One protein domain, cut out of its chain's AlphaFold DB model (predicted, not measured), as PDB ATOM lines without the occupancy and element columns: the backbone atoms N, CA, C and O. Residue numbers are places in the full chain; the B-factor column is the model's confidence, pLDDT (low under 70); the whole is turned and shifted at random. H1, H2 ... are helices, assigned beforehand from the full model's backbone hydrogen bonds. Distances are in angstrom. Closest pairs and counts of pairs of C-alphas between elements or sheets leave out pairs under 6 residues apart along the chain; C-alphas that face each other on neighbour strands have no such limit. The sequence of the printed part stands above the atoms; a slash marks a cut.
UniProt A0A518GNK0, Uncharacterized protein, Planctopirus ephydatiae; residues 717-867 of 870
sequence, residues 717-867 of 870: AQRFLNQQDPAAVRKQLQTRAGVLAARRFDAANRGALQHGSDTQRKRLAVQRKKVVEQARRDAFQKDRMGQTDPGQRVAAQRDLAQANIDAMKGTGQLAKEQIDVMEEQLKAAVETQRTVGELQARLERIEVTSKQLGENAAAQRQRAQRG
ATOM      1  N   ALA A 717     -37.766 -59.872  38.799       89.06
ATOM      2  CA  ALA A 717     -38.498 -58.649  39.108       89.06
ATOM      3  C   ALA A 717     -37.839 -57.389  38.525       89.06
ATOM      4  O   ALA A 717     -38.535 -56.435  38.170       89.06
ATOM      5  N   GLN A 718     -36.514 -57.380  38.370       89.62
ATOM      6  CA  GLN A 718     -35.792 -56.258  37.782       89.62
ATOM      7  C   GLN A 718     -35.985 -56.222  36.265       89.62
ATOM      8  O   GLN A 718     -36.239 -55.154  35.701       89.62
ATOM      9  N   ARG A 719     -35.972 -57.385  35.599       91.19
ATOM     10  CA  ARG A 719     -36.407 -57.481  34.194       91.19
ATOM     11  C   ARG A 719     -37.874 -57.106  34.040       91.19
ATOM     12  O   ARG A 719     -38.189 -56.342  33.136       91.19
ATOM     13  N   PHE A 720     -38.744 -57.563  34.935       92.06
ATOM     14  CA  PHE A 720     -40.171 -57.256  34.904       92.06
ATOM     15  C   PHE A 720     -40.433 -55.749  35.025       92.06
ATOM     16  O   PHE A 720     -41.241 -55.213  34.271       92.06
ATOM     17  N   LEU A 721     -39.711 -55.034  35.895       91.44
ATOM     18  CA  LEU A 721     -39.757 -53.567  35.981       91.44
ATOM     19  C   LEU A 721     -39.240 -52.878  34.710       91.44
ATOM     20  O   LEU A 721     -39.825 -51.895  34.254       91.44
ATOM     21  N   ASN A 722     -38.152 -53.388  34.131       89.81
ATOM     22  CA  ASN A 722     -37.514 -52.786  32.959       89.81
ATOM     23  C   ASN A 722     -38.266 -53.057  31.647       89.81
ATOM     24  O   ASN A 722     -38.174 -52.255  30.722       89.81
ATOM     25  N   GLN A 723     -39.018 -54.156  31.567       93.25
ATOM     26  CA  GLN A 723     -39.810 -54.557  30.397       93.25
ATOM     27  C   GLN A 723     -41.202 -53.912  30.346       93.25
ATOM     28  O   GLN A 723     -41.973 -54.194  29.431       93.25
ATOM     29  N   GLN A 724     -41.544 -53.050  31.306       94.44
ATOM     30  CA  GLN A 724     -42.804 -52.316  31.263       94.44
ATOM     31  C   GLN A 724     -42.871 -51.420  30.018       94.44
ATOM     32  O   GLN A 724     -41.919 -50.698  29.714       94.44
ATOM     33  N   ASP A 725     -44.017 -51.427  29.331       94.38
ATOM     34  CA  ASP A 725     -44.244 -50.597  28.145       94.38
ATOM     35  C   ASP A 725     -43.984 -49.105  28.464       94.38
ATOM     36  O   ASP A 725     -44.660 -48.530  29.329       94.38
ATOM     37  N   PRO A 726     -43.045 -48.432  27.764       94.00
ATOM     38  CA  PRO A 726     -42.750 -47.018  27.974       94.00
ATOM     39  C   PRO A 726     -43.967 -46.091  27.832       94.00
ATOM     40  O   PRO A 726     -44.015 -45.032  28.465       94.00
ATOM     41  N   ALA A 727     -44.955 -46.435  27.000       95.94
ATOM     42  CA  ALA A 727     -46.191 -45.659  26.885       95.94
ATOM     43  C   ALA A 727     -47.082 -45.826  28.127       95.94
ATOM     44  O   ALA A 727     -47.588 -44.835  28.668       95.94
ATOM     45  N   ALA A 728     -47.212 -47.051  28.636       96.38
ATOM     46  CA  ALA A 728     -47.916 -47.330  29.883       96.38
ATOM     47  C   ALA A 728     -47.235 -46.665  31.094       96.38
ATOM     48  O   ALA A 728     -47.916 -46.034  31.905       96.38
ATOM     49  N   VAL A 729     -45.898 -46.701  31.179       95.56
ATOM     50  CA  VAL A 729     -45.126 -46.008  32.231       95.56
ATOM     51  C   VAL A 729     -45.375 -44.499  32.186       95.56
ATOM     52  O   VAL A 729     -45.634 -43.887  33.222       95.56
ATOM     53  N   ARG A 730     -45.393 -43.892  30.991       95.94
ATOM     54  CA  ARG A 730     -45.753 -42.475  30.801       95.94
ATOM     55  C   ARG A 730     -47.154 -42.148  31.300       95.94
ATOM     56  O   ARG A 730     -47.349 -41.167  32.020       95.94
ATOM     57  N   LYS A 731     -48.143 -42.973  30.957       96.62
ATOM     58  CA  LYS A 731     -49.520 -42.806  31.439       96.62
ATOM     59  C   LYS A 731     -49.600 -42.928  32.964       96.62
ATOM     60  O   LYS A 731     -50.342 -42.179  33.609       96.62
ATOM     61  N   GLN A 732     -48.810 -43.822  33.551       96.75
ATOM     62  CA  GLN A 732     -48.744 -43.996  34.996       96.75
ATOM     63  C   GLN A 732     -48.058 -42.810  35.689       96.75
ATOM     64  O   GLN A 732     -48.564 -42.336  36.704       96.75
ATOM     65  N   LEU A 733     -46.998 -42.245  35.099       96.12
ATOM     66  CA  LEU A 733     -46.370 -40.992  35.545       96.12
ATOM     67  C   LEU A 733     -47.376 -39.838  35.588       96.12
ATOM     68  O   LEU A 733     -47.513 -39.175  36.617       96.12
ATOM     69  N   GLN A 734     -48.134 -39.634  34.506       96.94
ATOM     70  CA  GLN A 734     -49.199 -38.627  34.465       96.94
ATOM     71  C   GLN A 734     -50.247 -38.883  35.556       96.94
ATOM     72  O   GLN A 734     -50.649 -37.969  36.278       96.94
ATOM     73  N   THR A 735     -50.689 -40.135  35.702       96.12
ATOM     74  CA  THR A 735     -51.687 -40.524  36.708       96.12
ATOM     75  C   THR A 735     -51.192 -40.207  38.115       96.12
ATOM     76  O   THR A 735     -51.905 -39.551  38.877       96.12
ATOM     77  N   ARG A 736     -49.949 -40.578  38.433       95.19
ATOM     78  CA  ARG A 736     -49.303 -40.326  39.723       95.19
ATOM     79  C   ARG A 736     -49.130 -38.833  39.995       95.19
ATOM     80  O   ARG A 736     -49.475 -38.377  41.085       95.19
ATOM     81  N   ALA A 737     -48.680 -38.057  39.008       95.94
ATOM     82  CA  ALA A 737     -48.585 -36.601  39.112       95.94
ATOM     83  C   ALA A 737     -49.955 -35.968  39.398       95.94
ATOM     84  O   ALA A 737     -50.083 -35.144  40.304       95.94
ATOM     85  N   GLY A 738     -50.999 -36.428  38.705       95.69
ATOM     86  CA  GLY A 738     -52.375 -36.009  38.950       95.69
ATOM     87  C   GLY A 738     -52.869 -36.355  40.359       95.69
ATOM     88  O   GLY A 738     -53.464 -35.509  41.020       95.69
ATOM     89  N   VAL A 739     -52.595 -37.563  40.860       96.44
ATOM     90  CA  VAL A 739     -52.977 -37.983  42.224       96.44
ATOM     91  C   VAL A 739     -52.243 -37.165  43.289       96.44
ATOM     92  O   VAL A 739     -52.858 -36.741  44.267       96.44
ATOM     93  N   LEU A 740     -50.946 -36.904  43.109       94.94
ATOM     94  CA  LEU A 740     -50.169 -36.070  44.030       94.94
ATOM     95  C   LEU A 740     -50.663 -34.620  44.031       94.94
ATOM     96  O   LEU A 740     -50.812 -34.030  45.101       94.94
ATOM     97  N   ALA A 741     -50.964 -34.066  42.857       96.94
ATOM     98  CA  ALA A 741     -51.527 -32.727  42.723       96.94
ATOM     99  C   ALA A 741     -52.912 -32.628  43.379       96.94
ATOM    100  O   ALA A 741     -53.163 -31.694  44.138       96.94
ATOM    101  N   ALA A 742     -53.768 -33.635  43.177       97.06
ATOM    102  CA  ALA A 742     -55.057 -33.743  43.849       97.06
ATOM    103  C   ALA A 742     -54.903 -33.785  45.375       97.06
ATOM    104  O   ALA A 742     -55.534 -32.996  46.066       97.06
ATOM    105  N   ARG A 743     -54.020 -34.640  45.910       97.12
ATOM    106  CA  ARG A 743     -53.775 -34.733  47.360       97.12
ATOM    107  C   ARG A 743     -53.258 -33.424  47.951       97.12
ATOM    108  O   ARG A 743     -53.697 -33.038  49.028       97.12
ATOM    109  N   ARG A 744     -52.342 -32.737  47.258       97.00
ATOM    110  CA  ARG A 744     -51.837 -31.419  47.681       97.00
ATOM    111  C   ARG A 744     -52.946 -30.368  47.675       97.00
ATOM    112  O   ARG A 744     -53.068 -29.622  48.641       97.00
ATOM    113  N   PHE A 745     -53.777 -30.353  46.633       97.69
ATOM    114  CA  PHE A 745     -54.935 -29.466  46.548       97.69
ATOM    115  C   PHE A 745     -55.944 -29.746  47.669       97.69
ATOM    116  O   PHE A 745     -56.375 -28.820  48.351       97.69
ATOM    117  N   ASP A 746     -56.280 -31.016  47.898       96.69
ATOM    118  CA  ASP A 746     -57.239 -31.442  48.920       96.69
ATOM    119  C   ASP A 746     -56.717 -31.138  50.336       96.69
ATOM    120  O   ASP A 746     -57.482 -30.730  51.204       96.69
ATOM    121  N   ALA A 747     -55.406 -31.277  50.572       97.12
ATOM    122  CA  ALA A 747     -54.774 -30.897  51.833       97.12
ATOM    123  C   ALA A 747     -54.815 -29.378  52.066       97.12
ATOM    124  O   ALA A 747     -55.202 -28.947  53.151       97.12
ATOM    125  N   ALA A 748     -54.484 -28.576  51.049       97.19
ATOM    126  CA  ALA A 748     -54.514 -27.114  51.129       97.19
ATOM    127  C   ALA A 748     -55.938 -26.554  51.302       97.19
ATOM    128  O   ALA A 748     -56.121 -25.513  51.922       97.19
ATOM    129  N   ASN A 749     -56.950 -27.259  50.788       97.19
ATOM    130  CA  ASN A 749     -58.347 -26.821  50.808       97.19
ATOM    131  C   ASN A 749     -59.231 -27.634  51.767       97.19
ATOM    132  O   ASN A 749     -60.455 -27.549  51.677       97.19
ATOM    133  N   ARG A 750     -58.651 -28.416  52.691       95.69
ATOM    134  CA  ARG A 750     -59.394 -29.360  53.548       95.69
ATOM    135  C   ARG A 750     -60.556 -28.698  54.295       95.69
ATOM    136  O   ARG A 750     -61.666 -29.219  54.257       95.69
ATOM    137  N   GLY A 751     -60.321 -27.532  54.903       94.44
ATOM    138  CA  GLY A 751     -61.356 -26.794  55.636       94.44
ATOM    139  C   GLY A 751     -62.513 -26.340  54.740       94.44
ATOM    140  O   GLY A 751     -63.676 -26.502  55.097       94.44
ATOM    141  N   ALA A 752     -62.212 -25.853  53.535       92.69
ATOM    142  CA  ALA A 752     -63.227 -25.419  52.578       92.69
ATOM    143  C   ALA A 752     -63.958 -26.595  51.898       92.69
ATOM    144  O   ALA A 752     -65.130 -26.474  51.556       92.69
ATOM    145  N   LEU A 753     -63.304 -27.750  51.734       92.75
ATOM    146  CA  LEU A 753     -63.939 -28.976  51.243       92.75
ATOM    147  C   LEU A 753     -64.890 -29.587  52.283       92.75
ATOM    148  O   LEU A 753     -65.946 -30.089  51.908       92.75
ATOM    149  N   GLN A 754     -64.538 -29.530  53.572       94.62
ATOM    150  CA  GLN A 754     -65.352 -30.084  54.660       94.62
ATOM    151  C   GLN A 754     -66.493 -29.150  55.079       94.62
ATOM    152  O   GLN A 754     -67.626 -29.597  55.241       94.62
ATOM    153  N   HIS A 755     -66.222 -27.850  55.208       94.94
ATOM    154  CA  HIS A 755     -67.157 -26.888  55.806       94.94
ATOM    155  C   HIS A 755     -67.639 -25.796  54.842       94.94
ATOM    156  O   HIS A 755     -68.483 -24.988  55.214       94.94
ATOM    157  N   GLY A 756     -67.136 -25.754  53.604       92.56
ATOM    158  CA  GLY A 756     -67.569 -24.766  52.615       92.56
ATOM    159  C   GLY A 756     -68.981 -25.031  52.093       92.56
ATOM    160  O   GLY A 756     -69.446 -26.175  52.083       92.56
ATOM    161  N   SER A 757     -69.634 -23.970  51.611       96.56
ATOM    162  CA  SER A 757     -70.932 -24.051  50.926       96.56
ATOM    163  C   SER A 757     -70.852 -24.903  49.653       96.56
ATOM    164  O   SER A 757     -69.782 -25.048  49.057       96.56
ATOM    165  N   ASP A 758     -71.982 -25.420  49.168       95.19
ATOM    166  CA  ASP A 758     -72.016 -26.224  47.936       95.19
ATOM    167  C   ASP A 758     -71.440 -25.478  46.725       95.19
ATOM    168  O   ASP A 758     -70.720 -26.056  45.907       95.19
ATOM    169  N   THR A 759     -71.686 -24.170  46.632       96.00
ATOM    170  CA  THR A 759     -71.112 -23.308  45.589       96.00
ATOM    171  C   THR A 759     -69.585 -23.256  45.689       96.00
ATOM    172  O   THR A 759     -68.890 -23.337  44.673       96.00
ATOM    173  N   GLN A 760     -69.044 -23.178  46.907       94.44
ATOM    174  CA  GLN A 760     -67.605 -23.201  47.159       94.44
ATOM    175  C   GLN A 760     -67.000 -24.574  46.833       94.44
ATOM    176  O   GLN A 760     -65.981 -24.635  46.147       94.44
ATOM    177  N   ARG A 761     -67.660 -25.676  47.214       95.50
ATOM    178  CA  ARG A 761     -67.227 -27.042  46.871       95.50
ATOM    179  C   ARG A 761     -67.223 -27.282  45.361       95.50
ATOM    180  O   ARG A 761     -66.254 -27.829  44.841       95.50
ATOM    181  N   LYS A 762     -68.244 -26.810  44.629       96.06
ATOM    182  CA  LYS A 762     -68.288 -26.878  43.154       96.06
ATOM    183  C   LYS A 762     -67.135 -26.097  42.515       96.06
ATOM    184  O   LYS A 762     -66.469 -26.621  41.622       96.06
ATOM    185  N   ARG A 763     -66.849 -24.878  42.992       97.06
ATOM    186  CA  ARG A 763     -65.696 -24.083  42.524       97.06
ATOM    187  C   ARG A 763     -64.367 -24.800  42.791       97.06
ATOM    188  O   ARG A 763     -63.545 -24.902  41.881       97.06
ATOM    189  N   LEU A 764     -64.188 -25.356  43.991       96.69
ATOM    190  CA  LEU A 764     -62.999 -26.129  44.358       96.69
ATOM    191  C   LEU A 764     -62.856 -27.406  43.524       96.69
ATOM    192  O   LEU A 764     -61.747 -27.736  43.122       96.69
ATOM    193  N   ALA A 765     -63.949 -28.092  43.185       95.62
ATOM    194  CA  ALA A 765     -63.910 -29.267  42.315       95.62
ATOM    195  C   ALA A 765     -63.404 -28.928  40.899       95.62
ATOM    196  O   ALA A 765     -62.583 -29.660  40.339       95.62
ATOM    197  N   VAL A 766     -63.834 -27.792  40.335       97.44
ATOM    198  CA  VAL A 766     -63.339 -27.304  39.034       97.44
ATOM    199  C   VAL A 766     -61.859 -26.922  39.114       97.44
ATOM    200  O   VAL A 766     -61.082 -27.301  38.236       97.44
ATOM    201  N   GLN A 767     -61.442 -26.216  40.170       97.31
ATOM    202  CA  GLN A 767     -60.033 -25.863  40.387       97.31
ATOM    203  C   GLN A 767     -59.154 -27.104  40.567       97.31
ATOM    204  O   GLN A 767     -58.115 -27.218  39.917       97.31
ATOM    205  N   ARG A 768     -59.610 -28.079  41.360       97.44
ATOM    206  CA  ARG A 768     -58.954 -29.377  41.538       97.44
ATOM    207  C   ARG A 768     -58.732 -30.067  40.200       97.44
ATOM    208  O   ARG A 768     -57.627 -30.524  39.932       97.44
ATOM    209  N   LYS A 769     -59.752 -30.108  39.334       97.56
ATOM    210  CA  LYS A 769     -59.638 -30.707  37.996       97.56
ATOM    211  C   LYS A 769     -58.564 -30.007  37.152       97.56
ATOM    212  O   LYS A 769     -57.727 -30.697  36.579       97.56
ATOM    213  N   LYS A 770     -58.537 -28.668  37.135       97.69
ATOM    214  CA  LYS A 770     -57.514 -27.888  36.411       97.69
ATOM    215  C   LYS A 770     -56.098 -28.175  36.920       97.69
ATOM    216  O   LYS A 770     -55.213 -28.436  36.114       97.69
ATOM    217  N   VAL A 771     -55.898 -28.201  38.240       97.38
ATOM    218  CA  VAL A 771     -54.596 -28.496  38.868       97.38
ATOM    219  C   VAL A 771     -54.125 -29.920  38.543       97.38
ATOM    220  O   VAL A 771     -52.955 -30.133  38.232       97.38
ATOM    221  N   VAL A 772     -55.037 -30.896  38.552       97.62
ATOM    222  CA  VAL A 772     -54.739 -32.290  38.179       97.62
ATOM    223  C   VAL A 772     -54.369 -32.413  36.699       97.62
ATOM    224  O   VAL A 772     -53.413 -33.113  36.366       97.62
ATOM    225  N   GLU A 773     -55.105 -31.753  35.802       97.19
ATOM    226  CA  GLU A 773     -54.816 -31.763  34.363       97.19
ATOM    227  C   GLU A 773     -53.494 -31.065  34.035       97.19
ATOM    228  O   GLU A 773     -52.727 -31.582  33.223       97.19
ATOM    229  N   GLN A 774     -53.191 -29.946  34.693       97.69
ATOM    230  CA  GLN A 774     -51.913 -29.255  34.539       97.69
ATOM    231  C   GLN A 774     -50.747 -30.142  34.991       97.69
ATOM    232  O   GLN A 774     -49.831 -30.380  34.212       97.69
ATOM    233  N   ALA A 775     -50.835 -30.755  36.176       97.25
ATOM    234  CA  ALA A 775     -49.799 -31.669  36.662       97.25
ATOM    235  C   ALA A 775     -49.582 -32.883  35.737       97.25
ATOM    236  O   ALA A 775     -48.453 -33.345  35.574       97.25
ATOM    237  N   ARG A 776     -50.648 -33.394  35.103       97.44
ATOM    238  CA  ARG A 776     -50.553 -34.452  34.082       97.44
ATOM    239  C   ARG A 776     -49.792 -33.983  32.841       97.44
ATOM    240  O   ARG A 776     -48.939 -34.719  32.351       97.44
ATOM    241  N   ARG A 777     -50.086 -32.780  32.338       97.25
ATOM    242  CA  ARG A 777     -49.393 -32.196  31.174       97.25
ATOM    243  C   ARG A 777     -47.920 -31.930  31.475       97.25
ATOM    244  O   ARG A 777     -47.076 -32.315  30.674       97.25
ATOM    245  N   ASP A 778     -47.613 -31.375  32.642       96.62
ATOM    246  CA  ASP A 778     -46.235 -31.089  33.053       96.62
ATOM    247  C   ASP A 778     -45.413 -32.379  33.185       96.62
ATOM    248  O   ASP A 778     -44.280 -32.447  32.711       96.62
ATOM    249  N   ALA A 779     -45.988 -33.433  33.779       96.19
ATOM    250  CA  ALA A 779     -45.336 -34.739  33.876       96.19
ATOM    251  C   ALA A 779     -45.068 -35.354  32.493       96.19
ATOM    252  O   ALA A 779     -44.002 -35.917  32.263       96.19
ATOM    253  N   PHE A 780     -46.007 -35.209  31.555       96.31
ATOM    254  CA  PHE A 780     -45.816 -35.657  30.176       96.31
ATOM    255  C   PHE A 780     -44.689 -34.907  29.462       96.31
ATOM    256  O   PHE A 780     -43.862 -35.530  28.801       96.31
ATOM    257  N   GLN A 781     -44.652 -33.579  29.594       96.38
ATOM    258  CA  GLN A 781     -43.615 -32.752  28.980       96.38
ATOM    259  C   GLN A 781     -42.236 -33.076  29.555       96.38
ATOM    260  O   GLN A 781     -41.301 -33.290  28.788       96.38
ATOM    261  N   LYS A 782     -42.115 -33.183  30.885       95.56
ATOM    262  CA  LYS A 782     -40.859 -33.571  31.543       95.56
ATOM    263  C   LYS A 782     -40.363 -34.930  31.069       95.56
ATOM    264  O   LYS A 782     -39.180 -35.058  30.775       95.56
ATOM    265  N   ASP A 783     -41.255 -35.905  30.911       95.81
ATOM    266  CA  ASP A 783     -40.864 -37.226  30.419       95.81
ATOM    267  C   ASP A 783     -40.418 -37.214  28.963       95.81
ATOM    268  O   ASP A 783     -39.368 -37.761  28.635       95.81
ATOM    269  N   ARG A 784     -41.145 -36.495  28.103       95.06
ATOM    270  CA  ARG A 784     -40.763 -36.318  26.698       95.06
ATOM    271  C   ARG A 784     -39.413 -35.605  26.546       95.06
ATOM    272  O   ARG A 784     -38.688 -35.899  25.604       95.06
ATOM    273  N   MET A 785     -39.077 -34.696  27.460       94.81
ATOM    274  CA  MET A 785     -37.782 -34.004  27.493       94.81
ATOM    275  C   MET A 785     -36.670 -34.812  28.184       94.81
ATOM    276  O   MET A 785     -35.551 -34.320  28.283       94.81
ATOM    277  N   GLY A 786     -36.954 -36.011  28.708       93.19
ATOM    278  CA  GLY A 786     -35.984 -36.781  29.496       93.19
ATOM    279  C   GLY A 786     -35.627 -36.139  30.845       93.19
ATOM    280  O   GLY A 786     -34.625 -36.497  31.450       93.19
ATOM    281  N   GLN A 787     -36.444 -35.198  31.321       94.50
ATOM    282  CA  GLN A 787     -36.271 -34.454  32.575       94.50
ATOM    283  C   GLN A 787     -37.115 -35.023  33.728       94.50
ATOM    284  O   GLN A 787     -37.244 -34.393  34.783       94.50
ATOM    285  N   THR A 788     -37.747 -36.185  33.544       93.44
ATOM    286  CA  THR A 788     -38.412 -36.884  34.648       93.44
ATOM    287  C   THR A 788     -37.364 -37.319  35.660       93.44
ATOM    288  O   THR A 788     -36.415 -38.017  35.314       93.44
ATOM    289  N   ASP A 789     -37.576 -36.952  36.922       90.38
ATOM    290  CA  ASP A 789     -36.796 -37.467  38.045       90.38
ATOM    291  C   ASP A 789     -36.773 -39.013  37.995       90.38
ATOM    292  O   ASP A 789     -37.851 -39.628  38.003       90.38
ATOM    293  N   PRO A 790     -35.590 -39.658  37.949       88.75
ATOM    294  CA  PRO A 790     -35.473 -41.113  37.918       88.75
ATOM    295  C   PRO A 790     -36.305 -41.797  39.008       88.75
ATOM    296  O   PRO A 790     -36.957 -42.810  38.743       88.75
ATOM    297  N   GLY A 791     -36.392 -41.197  40.203       90.19
ATOM    298  CA  GLY A 791     -37.213 -41.718  41.296       90.19
ATOM    299  C   GLY A 791     -38.711 -41.751  40.972       90.19
ATOM    300  O   GLY A 791     -39.409 -42.697  41.343       90.19
ATOM    301  N   GLN A 792     -39.226 -40.761  40.235       92.31
ATOM    302  CA  GLN A 792     -40.627 -40.737  39.796       92.31
ATOM    303  C   GLN A 792     -40.903 -41.792  38.727       92.31
ATOM    304  O   GLN A 792     -41.961 -42.425  38.760       92.31
ATOM    305  N   ARG A 793     -39.952 -42.010  37.812       92.19
ATOM    306  CA  ARG A 793     -40.064 -43.019  36.754       92.19
ATOM    307  C   ARG A 793     -40.068 -44.435  37.321       92.19
ATOM    308  O   ARG A 793     -40.981 -45.194  37.003       92.19
ATOM    309  N   VAL A 794     -39.137 -44.746  38.223       91.06
ATOM    310  CA  VAL A 794     -39.095 -46.033  38.943       91.06
ATOM    311  C   VAL A 794     -40.388 -46.253  39.727       91.06
ATOM    312  O   VAL A 794     -40.971 -47.336  39.700       91.06
ATOM    313  N   ALA A 795     -40.906 -45.214  40.383       91.75
ATOM    314  CA  ALA A 795     -42.151 -45.337  41.128       91.75
ATOM    315  C   ALA A 795     -43.376 -45.567  40.221       91.75
ATOM    316  O   ALA A 795     -44.280 -46.307  40.600       91.75
ATOM    317  N   ALA A 796     -43.406 -44.986  39.019       94.00
ATOM    318  CA  ALA A 796     -44.445 -45.267  38.031       94.00
ATOM    319  C   ALA A 796     -44.323 -46.678  37.432       94.00
ATOM    320  O   ALA A 796     -45.340 -47.348  37.264       94.00
ATOM    321  N   GLN A 797     -43.102 -47.155  37.163       94.06
ATOM    322  CA  GLN A 797     -42.852 -48.543  36.755       94.06
ATOM    323  C   GLN A 797     -43.318 -49.529  37.825       94.06
ATOM    324  O   GLN A 797     -43.995 -50.498  37.497       94.06
ATOM    325  N   ARG A 798     -43.037 -49.244  39.103       94.50
ATOM    326  CA  ARG A 798     -43.550 -50.022  40.233       94.50
ATOM    327  C   ARG A 798     -45.071 -50.056  40.251       94.50
ATOM    328  O   ARG A 798     -45.633 -51.134  40.375       94.50
ATOM    329  N   ASP A 799     -45.733 -48.899  40.182       93.69
ATOM    330  CA  ASP A 799     -47.196 -48.848  40.273       93.69
ATOM    331  C   ASP A 799     -47.847 -49.630  39.117       93.69
ATOM    332  O   ASP A 799     -48.859 -50.298  39.316       93.69
ATOM    333  N   LEU A 800     -47.253 -49.573  37.920       94.62
ATOM    334  CA  LEU A 800     -47.707 -50.333  36.757       94.62
ATOM    335  C   LEU A 800     -47.450 -51.840  36.916       94.62
ATOM    336  O   LEU A 800     -48.342 -52.645  36.670       94.62
ATOM    337  N   ALA A 801     -46.255 -52.220  37.373       93.50
ATOM    338  CA  ALA A 801     -45.909 -53.608  37.662       93.50
ATOM    339  C   ALA A 801     -46.825 -54.202  38.745       93.50
ATOM    340  O   ALA A 801     -47.315 -55.315  38.578       93.50
ATOM    341  N   GLN A 802     -47.127 -53.442  39.800       93.75
ATOM    342  CA  GLN A 802     -48.075 -53.844  40.838       93.75
ATOM    343  C   GLN A 802     -49.484 -54.009  40.266       93.75
ATOM    344  O   GLN A 802     -50.117 -55.021  40.533       93.75
ATOM    345  N   ALA A 803     -49.958 -53.080  39.429       93.50
ATOM    346  CA  ALA A 803     -51.265 -53.216  38.787       93.50
ATOM    347  C   ALA A 803     -51.351 -54.472  37.898       93.50
ATOM    348  O   ALA A 803     -52.393 -55.124  37.849       93.50
ATOM    349  N   ASN A 804     -50.254 -54.845  37.231       93.00
ATOM    350  CA  ASN A 804     -50.175 -56.086  36.460       93.00
ATOM    351  C   ASN A 804     -50.199 -57.327  37.367       93.00
ATOM    352  O   ASN A 804     -50.894 -58.289  37.048       93.00
ATOM    353  N   ILE A 805     -49.499 -57.304  38.506       91.12
ATOM    354  CA  ILE A 805     -49.553 -58.379  39.512       91.12
ATOM    355  C   ILE A 805     -50.972 -58.501  40.096       91.12
ATOM    356  O   ILE A 805     -51.517 -59.601  40.169       91.12
ATOM    357  N   ASP A 806     -51.616 -57.381  40.427       90.44
ATOM    358  CA  ASP A 806     -52.995 -57.341  40.923       90.44
ATOM    359  C   ASP A 806     -53.986 -57.882  39.876       90.44
ATOM    360  O   ASP A 806     -54.949 -58.575  40.216       90.44
ATOM    361  N   ALA A 807     -53.739 -57.625  38.589       90.25
ATOM    362  CA  ALA A 807     -54.522 -58.206  37.504       90.25
ATOM    363  C   ALA A 807     -54.327 -59.731  37.414       90.25
ATOM    364  O   ALA A 807     -55.316 -60.455  37.298       90.25
ATOM    365  N   MET A 808     -53.092 -60.237  37.541       88.38
ATOM    366  CA  MET A 808     -52.810 -61.684  37.601       88.38
ATOM    367  C   MET A 808     -53.460 -62.351  38.821       88.38
ATOM    368  O   MET A 808     -53.945 -63.483  38.740       88.38
ATOM    369  N   LYS A 809     -53.531 -61.630  39.946       90.56
ATOM    370  CA  LYS A 809     -54.261 -62.048  41.147       90.56
ATOM    371  C   LYS A 809     -55.761 -62.151  40.892       90.56
ATOM    372  O   LYS A 809     -56.377 -63.136  41.285       90.56
ATOM    373  N   GLY A 810     -56.342 -61.164  40.212       86.12
ATOM    374  CA  GLY A 810     -57.763 -61.151  39.862       86.12
ATOM    375  C   GLY A 810     -58.170 -62.251  38.875       86.12
ATOM    376  O   GLY A 810     -59.301 -62.727  38.932       86.12
ATOM    377  N   THR A 811     -57.262 -62.681  37.995       89.62
ATOM    378  CA  THR A 811     -57.520 -63.750  37.013       89.62
ATOM    379  C   THR A 811     -57.284 -65.158  37.561       89.62
ATOM    380  O   THR A 811     -57.654 -66.127  36.899       89.62
ATOM    381  N   GLY A 812     -56.679 -65.297  38.749       85.88
ATOM    382  CA  GLY A 812     -56.342 -66.595  39.342       85.88
ATOM    383  C   GLY A 812     -55.269 -67.368  38.566       85.88
ATOM    384  O   GLY A 812     -55.186 -68.587  38.686       85.88
ATOM    385  N   GLN A 813     -54.468 -66.682  37.742       82.56
ATOM    386  CA  GLN A 813     -53.428 -67.314  36.920       82.56
ATOM    387  C   GLN A 813     -52.220 -67.796  37.732       82.56
ATOM    388  O   GLN A 813     -51.484 -68.663  37.265       82.56
ATOM    389  N   LEU A 814     -52.020 -67.244  38.929       86.12
ATOM    390  CA  LEU A 814     -50.917 -67.568  39.827       86.12
ATOM    391  C   LEU A 814     -51.450 -67.925  41.213       86.12
ATOM    392  O   LEU A 814     -52.464 -67.383  41.662       86.12
ATOM    393  N   ALA A 815     -50.746 -68.827  41.901       87.06
ATOM    394  CA  ALA A 815     -51.038 -69.123  43.299       87.06
ATOM    395  C   ALA A 815     -50.795 -67.878  44.164       87.06
ATOM    396  O   ALA A 815     -49.926 -67.054  43.863       87.06
ATOM    397  N   LYS A 816     -51.539 -67.744  45.267       88.00
ATOM    398  CA  LYS A 816     -51.415 -66.598  46.181       88.00
ATOM    399  C   LYS A 816     -49.975 -66.431  46.673       88.00
ATOM    400  O   LYS A 816     -49.462 -65.322  46.696       88.00
ATOM    401  N   GLU A 817     -49.310 -67.535  46.991       85.31
ATOM    402  CA  GLU A 817     -47.928 -67.558  47.461       85.31
ATOM    403  C   GLU A 817     -46.938 -67.089  46.383       85.31
ATOM    404  O   GLU A 817     -45.955 -66.433  46.709       85.31
ATOM    405  N   GLN A 818     -47.204 -67.361  45.100       83.81
ATOM    406  CA  GLN A 818     -46.390 -66.834  43.997       83.81
ATOM    407  C   GLN A 818     -46.583 -65.324  43.845       83.81
ATOM    408  O   GLN A 818     -45.612 -64.601  43.659       83.81
ATOM    409  N   ILE A 819     -47.816 -64.835  43.976       89.12
ATOM    410  CA  ILE A 819     -48.112 -63.397  43.934       89.12
ATOM    411  C   ILE A 819     -47.408 -62.668  45.083       89.12
ATOM    412  O   ILE A 819     -46.732 -61.673  44.837       89.12
ATOM    413  N   ASP A 820     -47.499 -63.196  46.308       88.44
ATOM    414  CA  ASP A 820     -46.843 -62.610  47.481       88.44
ATOM    415  C   ASP A 820     -45.313 -62.532  47.280       88.44
ATOM    416  O   ASP A 820     -44.701 -61.497  47.547       88.44
ATOM    417  N   VAL A 821     -44.693 -63.585  46.726       89.06
ATOM    418  CA  VAL A 821     -43.252 -63.585  46.413       89.06
ATOM    419  C   VAL A 821     -42.908 -62.610  45.280       89.06
ATOM    420  O   VAL A 821     -41.898 -61.911  45.368       89.06
ATOM    421  N   MET A 822     -43.732 -62.502  44.233       89.00
ATOM    422  CA  MET A 822     -43.531 -61.505  43.171       89.00
ATOM    423  C   MET A 822     -43.608 -60.076  43.717       89.00
ATOM    424  O   MET A 822     -42.802 -59.236  43.322       89.00
ATOM    425  N   GLU A 823     -44.537 -59.788  44.633       90.94
ATOM    426  CA  GLU A 823     -44.649 -58.480  45.289       90.94
ATOM    427  C   GLU A 823     -43.422 -58.161  46.158       90.94
ATOM    428  O   GLU A 823     -42.939 -57.024  46.151       90.94
ATOM    429  N   GLU A 824     -42.898 -59.143  46.899       91.50
ATOM    430  CA  GLU A 824     -41.663 -58.997  47.682       91.50
ATOM    431  C   GLU A 824     -40.447 -58.748  46.781       91.50
ATOM    432  O   GLU A 824     -39.707 -57.784  46.998       91.50
ATOM    433  N   GLN A 825     -40.276 -59.543  45.722       89.69
ATOM    434  CA  GLN A 825     -39.191 -59.356  44.756       89.69
ATOM    435  C   GLN A 825     -39.308 -58.014  44.017       89.69
ATOM    436  O   GLN A 825     -38.299 -57.344  43.795       89.69
ATOM    437  N   LEU A 826     -40.528 -57.573  43.687       90.69
ATOM    438  CA  LEU A 826     -40.779 -56.262  43.089       90.69
ATOM    439  C   LEU A 826     -40.368 -55.128  44.034       90.69
ATOM    440  O   LEU A 826     -39.714 -54.179  43.600       90.69
ATOM    441  N   LYS A 827     -40.713 -55.217  45.326       91.69
ATOM    442  CA  LYS A 827     -40.288 -54.233  46.338       91.69
ATOM    443  C   LYS A 827     -38.765 -54.166  46.440       91.69
ATOM    444  O   LYS A 827     -38.218 -53.067  46.356       91.69
ATOM    445  N   ALA A 828     -38.093 -55.313  46.532       89.81
ATOM    446  CA  ALA A 828     -36.634 -55.384  46.600       89.81
ATOM    447  C   ALA A 828     -35.959 -54.796  45.343       89.81
ATOM    448  O   ALA A 828     -34.997 -54.029  45.440       89.81
ATOM    449  N   ALA A 829     -36.493 -55.084  44.152       89.56
ATOM    450  CA  ALA A 829     -35.976 -54.540  42.896       89.56
ATOM    451  C   ALA A 829     -36.143 -53.010  42.808       89.56
ATOM    452  O   ALA A 829     -35.237 -52.312  42.351       89.56
ATOM    453  N   VAL A 830     -37.261 -52.468  43.305       88.88
ATOM    454  CA  VAL A 830     -37.482 -51.014  43.387       88.88
ATOM    455  C   VAL A 830     -36.509 -50.347  44.357       88.88
ATOM    456  O   VAL A 830     -35.968 -49.288  44.039       88.88
ATOM    457  N   GLU A 831     -36.272 -50.937  45.529       89.19
ATOM    458  CA  GLU A 831     -35.298 -50.417  46.498       89.19
ATOM    459  C   GLU A 831     -33.876 -50.427  45.929       89.19
ATOM    460  O   GLU A 831     -33.136 -49.452  46.089       89.19
ATOM    461  N   THR A 832     -33.535 -51.472  45.174       89.50
ATOM    462  CA  THR A 832     -32.259 -51.573  44.456       89.50
ATOM    463  C   THR A 832     -32.136 -50.488  43.381       89.50
ATOM    464  O   THR A 832     -31.143 -49.768  43.337       89.50
ATOM    465  N   GLN A 833     -33.155 -50.280  42.539       87.50
ATOM    466  CA  GLN A 833     -33.126 -49.199  41.540       87.50
ATOM    467  C   GLN A 833     -33.041 -47.812  42.180       87.50
ATOM    468  O   GLN A 833     -32.338 -46.936  41.674       87.50
ATOM    469  N   ARG A 834     -33.730 -47.606  43.304       85.50
ATOM    470  CA  ARG A 834     -33.676 -46.346  44.042       85.50
ATOM    471  C   ARG A 834     -32.279 -46.078  44.595       85.50
ATOM    472  O   ARG A 834     -31.766 -44.981  44.401       85.50
ATOM    473  N   THR A 835     -31.660 -47.064  45.241       86.62
ATOM    474  CA  THR A 835     -30.291 -46.933  45.768       86.62
ATOM    475  C   THR A 835     -29.274 -46.707  44.651       86.62
ATOM    476  O   THR A 835     -28.421 -45.832  44.783       86.62
ATOM    477  N   VAL A 836     -29.401 -47.399  43.514       85.62
ATOM    478  CA  VAL A 836     -28.565 -47.151  42.324       85.62
ATOM    479  C   VAL A 836     -28.739 -45.718  41.806       85.62
ATOM    480  O   VAL A 836     -27.743 -45.044  41.546       85.62
ATOM    481  N   GLY A 837     -29.975 -45.221  41.707       81.38
ATOM    482  CA  GLY A 837     -30.247 -43.846  41.279       81.38
ATOM    483  C   GLY A 837     -29.700 -42.793  42.250       81.38
ATOM    484  O   GLY A 837     -29.118 -41.796  41.827       81.38
ATOM    485  N   GLU A 838     -29.820 -43.027  43.559       83.12
ATOM    486  CA  GLU A 838     -29.244 -42.158  44.593       83.12
ATOM    487  C   GLU A 838     -27.704 -42.136  44.526       83.12
ATOM    488  O   GLU A 838     -27.095 -41.070  44.664       83.12
ATOM    489  N   LEU A 839     -27.068 -43.281  44.251       84.31
ATOM    490  CA  LEU A 839     -25.622 -43.377  44.036       84.31
ATOM    491  C   LEU A 839     -25.178 -42.652  42.761       84.31
ATOM    492  O   LEU A 839     -24.200 -41.908  42.813       84.31
ATOM    493  N   GLN A 840     -25.897 -42.797  41.646       83.62
ATOM    494  CA  GLN A 840     -25.603 -42.064  40.409       83.62
ATOM    495  C   GLN A 840     -25.722 -40.550  40.606       83.62
ATOM    496  O   GLN A 840     -24.783 -39.819  40.303       83.62
ATOM    497  N   ALA A 841     -26.805 -40.081  41.230       80.25
ATOM    498  CA  ALA A 841     -26.978 -38.663  41.544       80.25
ATOM    499  C   ALA A 841     -25.896 -38.124  42.502       80.25
ATOM    500  O   ALA A 841     -25.614 -36.922  42.529       80.25
ATOM    501  N   ARG A 842     -25.298 -38.988  43.333       82.38
ATOM    502  CA  ARG A 842     -24.152 -38.634  44.180       82.38
ATOM    503  C   ARG A 842     -22.853 -38.575  43.375       82.38
ATOM    504  O   ARG A 842     -22.076 -37.651  43.597       82.38
ATOM    505  N   LEU A 843     -22.635 -39.502  42.443       82.88
ATOM    506  CA  LEU A 843     -21.483 -39.496  41.536       82.88
ATOM    507  C   LEU A 843     -21.487 -38.263  40.623       82.88
ATOM    508  O   LEU A 843     -20.466 -37.591  40.534       82.88
ATOM    509  N   GLU A 844     -22.632 -37.899  40.045       84.38
ATOM    510  CA  GLU A 844     -22.777 -36.675  39.242       84.38
ATOM    511  C   GLU A 844     -22.449 -35.418  40.061       84.38
ATOM    512  O   GLU A 844     -21.720 -34.536  39.609       84.38
ATOM    513  N   ARG A 845     -22.913 -35.353  41.318       84.69
ATOM    514  CA  ARG A 845     -22.545 -34.261  42.234       84.69
ATOM    515  C   ARG A 845     -21.047 -34.226  42.522       84.69
ATOM    516  O   ARG A 845     -20.475 -33.137  42.564       84.69
ATOM    517  N   ILE A 846     -20.410 -35.381  42.716       87.00
ATOM    518  CA  ILE A 846     -18.957 -35.472  42.910       87.00
ATOM    519  C   ILE A 846     -18.225 -34.995  41.652       87.00
ATOM    520  O   ILE A 846     -17.263 -34.245  41.776       87.00
ATOM    521  N   GLU A 847     -18.691 -35.353  40.456       87.19
ATOM    522  CA  GLU A 847     -18.093 -34.912  39.193       87.19
ATOM    523  C   GLU A 847     -18.189 -33.390  39.014       87.19
ATOM    524  O   GLU A 847     -17.187 -32.738  38.711       87.19
ATOM    525  N   VAL A 848     -19.361 -32.800  39.271       88.62
ATOM    526  CA  VAL A 848     -19.555 -31.340  39.235       88.62
ATOM    527  C   VAL A 848     -18.660 -30.649  40.263       88.62
ATOM    528  O   VAL A 848     -17.983 -29.676  39.936       88.62
ATOM    529  N   THR A 849     -18.596 -31.178  41.487       86.69
ATOM    530  CA  THR A 849     -17.740 -30.625  42.549       86.69
ATOM    531  C   THR A 849     -16.257 -30.741  42.180       86.69
ATOM    532  O   THR A 849     -15.490 -29.809  42.405       86.69
ATOM    533  N   SER A 850     -15.844 -31.852  41.564       86.19
ATOM    534  CA  SER A 850     -14.479 -32.079  41.075       86.19
ATOM    535  C   SER A 850     -14.098 -31.089  39.969       86.19
ATOM    536  O   SER A 850     -13.035 -30.473  40.037       86.19
ATOM    537  N   LYS A 851     -14.994 -30.848  39.000       88.50
ATOM    538  CA  LYS A 851     -14.814 -29.822  37.958       88.50
ATOM    539  C   LYS A 851     -14.673 -28.425  38.563       88.50
ATOM    540  O   LYS A 851     -13.707 -27.734  38.255       88.50
ATOM    541  N   GLN A 852     -15.552 -28.055  39.496       87.50
ATOM    542  CA  GLN A 852     -15.476 -26.774  40.208       87.50
ATOM    543  C   GLN A 852     -14.176 -26.624  41.013       87.50
ATOM    544  O   GLN A 852     -13.580 -25.550  41.035       87.50
ATOM    545  N   LEU A 853     -13.699 -27.691  41.664       85.94
ATOM    546  CA  LEU A 853     -12.408 -27.690  42.356       85.94
ATOM    547  C   LEU A 853     -11.238 -27.528  41.379       85.94
ATOM    548  O   LEU A 853     -10.317 -26.767  41.669       85.94
ATOM    549  N   GLY A 854     -11.285 -28.185  40.218       88.94
ATOM    550  CA  GLY A 854     -10.296 -28.029  39.150       88.94
ATOM    551  C   GLY A 854     -10.254 -26.607  38.587       88.94
ATOM    552  O   GLY A 854      -9.174 -26.029  38.463       88.94
ATOM    553  N   GLU A 855     -11.416 -26.009  38.323       89.88
ATOM    554  CA  GLU A 855     -11.554 -24.614  37.885       89.88
ATOM    555  C   GLU A 855     -11.042 -23.635  38.948       89.88
ATOM    556  O   GLU A 855     -10.271 -22.726  38.636       89.88
ATOM    557  N   ASN A 856     -11.385 -23.854  40.220       87.00
ATOM    558  CA  ASN A 856     -10.891 -23.046  41.334       87.00
ATOM    559  C   ASN A 856      -9.371 -23.172  41.510       87.00
ATOM    560  O   ASN A 856      -8.694 -22.164  41.715       87.00
ATOM    561  N   ALA A 857      -8.814 -24.378  41.390       83.19
ATOM    562  CA  ALA A 857      -7.372 -24.607  41.450       83.19
ATOM    563  C   ALA A 857      -6.646 -23.953  40.263       83.19
ATOM    564  O   ALA A 857      -5.595 -23.337  40.446       83.19
ATOM    565  N   ALA A 858      -7.211 -24.025  39.055       84.06
ATOM    566  CA  ALA A 858      -6.685 -23.337  37.878       84.06
ATOM    567  C   ALA A 858      -6.728 -21.809  38.051       84.06
ATOM    568  O   ALA A 858      -5.729 -21.134  37.798       84.06
ATOM    569  N   ALA A 859      -7.835 -21.266  38.562       84.81
ATOM    570  CA  ALA A 859      -7.970 -19.847  38.874       84.81
ATOM    571  C   ALA A 859      -6.978 -19.399  39.961       84.81
ATOM    572  O   ALA A 859      -6.371 -18.335  39.839       84.81
ATOM    573  N   GLN A 860      -6.753 -20.209  41.001       83.00
ATOM    574  CA  GLN A 860      -5.734 -19.943  42.021       83.00
ATOM    575  C   GLN A 860      -4.315 -19.980  41.444       83.00
ATOM    576  O   GLN A 860      -3.529 -19.087  41.749       83.00
ATOM    577  N   ARG A 861      -3.990 -20.937  40.564       82.25
ATOM    578  CA  ARG A 861      -2.696 -20.971  39.858       82.25
ATOM    579  C   ARG A 861      -2.495 -19.738  38.982       82.25
ATOM    580  O   ARG A 861      -1.427 -19.141  39.031       82.25
ATOM    581  N   GLN A 862      -3.519 -19.310  38.243       82.38
ATOM    582  CA  GLN A 862      -3.460 -18.074  37.460       82.38
ATOM    583  C   GLN A 862      -3.283 -16.837  38.350       82.38
ATOM    584  O   GLN A 862      -2.523 -15.940  37.998       82.38
ATOM    585  N   ARG A 863      -3.938 -16.780  39.519       81.81
ATOM    586  CA  ARG A 863      -3.734 -15.700  40.502       81.81
ATOM    587  C   ARG A 863      -2.321 -15.715  41.084       81.81
ATOM    588  O   ARG A 863      -1.723 -14.654  41.185       81.81
ATOM    589  N   ALA A 864      -1.774 -16.886  41.405       76.94
ATOM    590  CA  ALA A 864      -0.403 -17.032  41.890       76.94
ATOM    591  C   ALA A 864       0.627 -16.621  40.823       76.94
ATOM    592  O   ALA A 864       1.547 -15.867  41.119       76.94
ATOM    593  N   GLN A 865       0.423 -17.021  39.563       77.12
ATOM    594  CA  GLN A 865       1.252 -16.588  38.428       77.12
ATOM    595  C   GLN A 865       1.159 -15.079  38.167       77.12
ATOM    596  O   GLN A 865       2.140 -14.461  37.773       77.12
ATOM    597  N   ARG A 866      -0.005 -14.467  38.413       73.88
ATOM    598  CA  ARG A 866      -0.191 -13.007  38.334       73.88
ATOM    599  C   ARG A 866       0.300 -12.264  39.586       73.88
ATOM    600  O   ARG A 866       0.346 -11.040  39.563       73.88
ATOM    601  N   GLY A 867       0.637 -12.981  40.659       62.22
ATOM    602  CA  GLY A 867       0.895 -12.434  41.992       62.22
ATOM    603  C   GLY A 867       2.321 -12.593  42.525       62.22
ATOM    604  O   GLY A 867       2.569 -12.132  43.630       62.22
TER     605      GLY A 867
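What this domain is: This is residues 717 to 867 of the 870 residues of an uncharacterized protein of Planctopirus ephydatiae (UniProt A0A518GNK0). Two pairs of helices cross: H2 and H4 run side by side in opposite directions, with the short H3 at one end, and the helical hairpin of H5 and H6 crosses H2. H6 makes the longest axis, and its residues 842 to 867 stick out as a single arm; the short H1 packs on H5 and H6. The printed part has 151 residues with six named helices, H1 to H6 in order, and no named strand: all helix. It is extended, with a radius of gyration of the C-alphas of 22.8 A, and flat, spanning 73 by 50 by 26 A.

Where its parts are: H1 is residues 717 to 722, from C-alpha 717 at (-38.498, -58.649, 39.108). H2 is residues 726 to 748, 32.7 A long, and H3 residues 750 to 755. H4, residues 758 to 784, measures 39.1 A, and H5, residues 790 to 811, 31.6 A. H6, residues 816 to 867, measures 75.4 A and ends at C-alpha 867, (0.895, -12.434, 41.992).

How they stand to each other: The hub, H5, touches H1, closest at the C-alphas of Leu 721 and Gln 797, 6.0 A. H5 touches H2 about perpendicular at 77 degrees, closest at C-alphas 796 and 733, 5.3 A. H5 and H6 touch at a shallow tilt of 7 degrees, opposite ways, closest at C-alphas 791 and 834, 6.4 A. H2 touches H4 at 35.3 degrees, only just steep, opposite ways, closest at C-alphas 734 and 776, 4.4 A. H4 and H6 are apart. In each helix every O i to N i+4 pair is within hydrogen-bond range.

The domain as a whole: The C-alphas of Gly 812 and Gly 867, the two farthest apart, are 78.8 A apart. The printed part has no cut, and its five links are tight. Mean pLDDT of the printed part is 91.2; residue 867 is under 70.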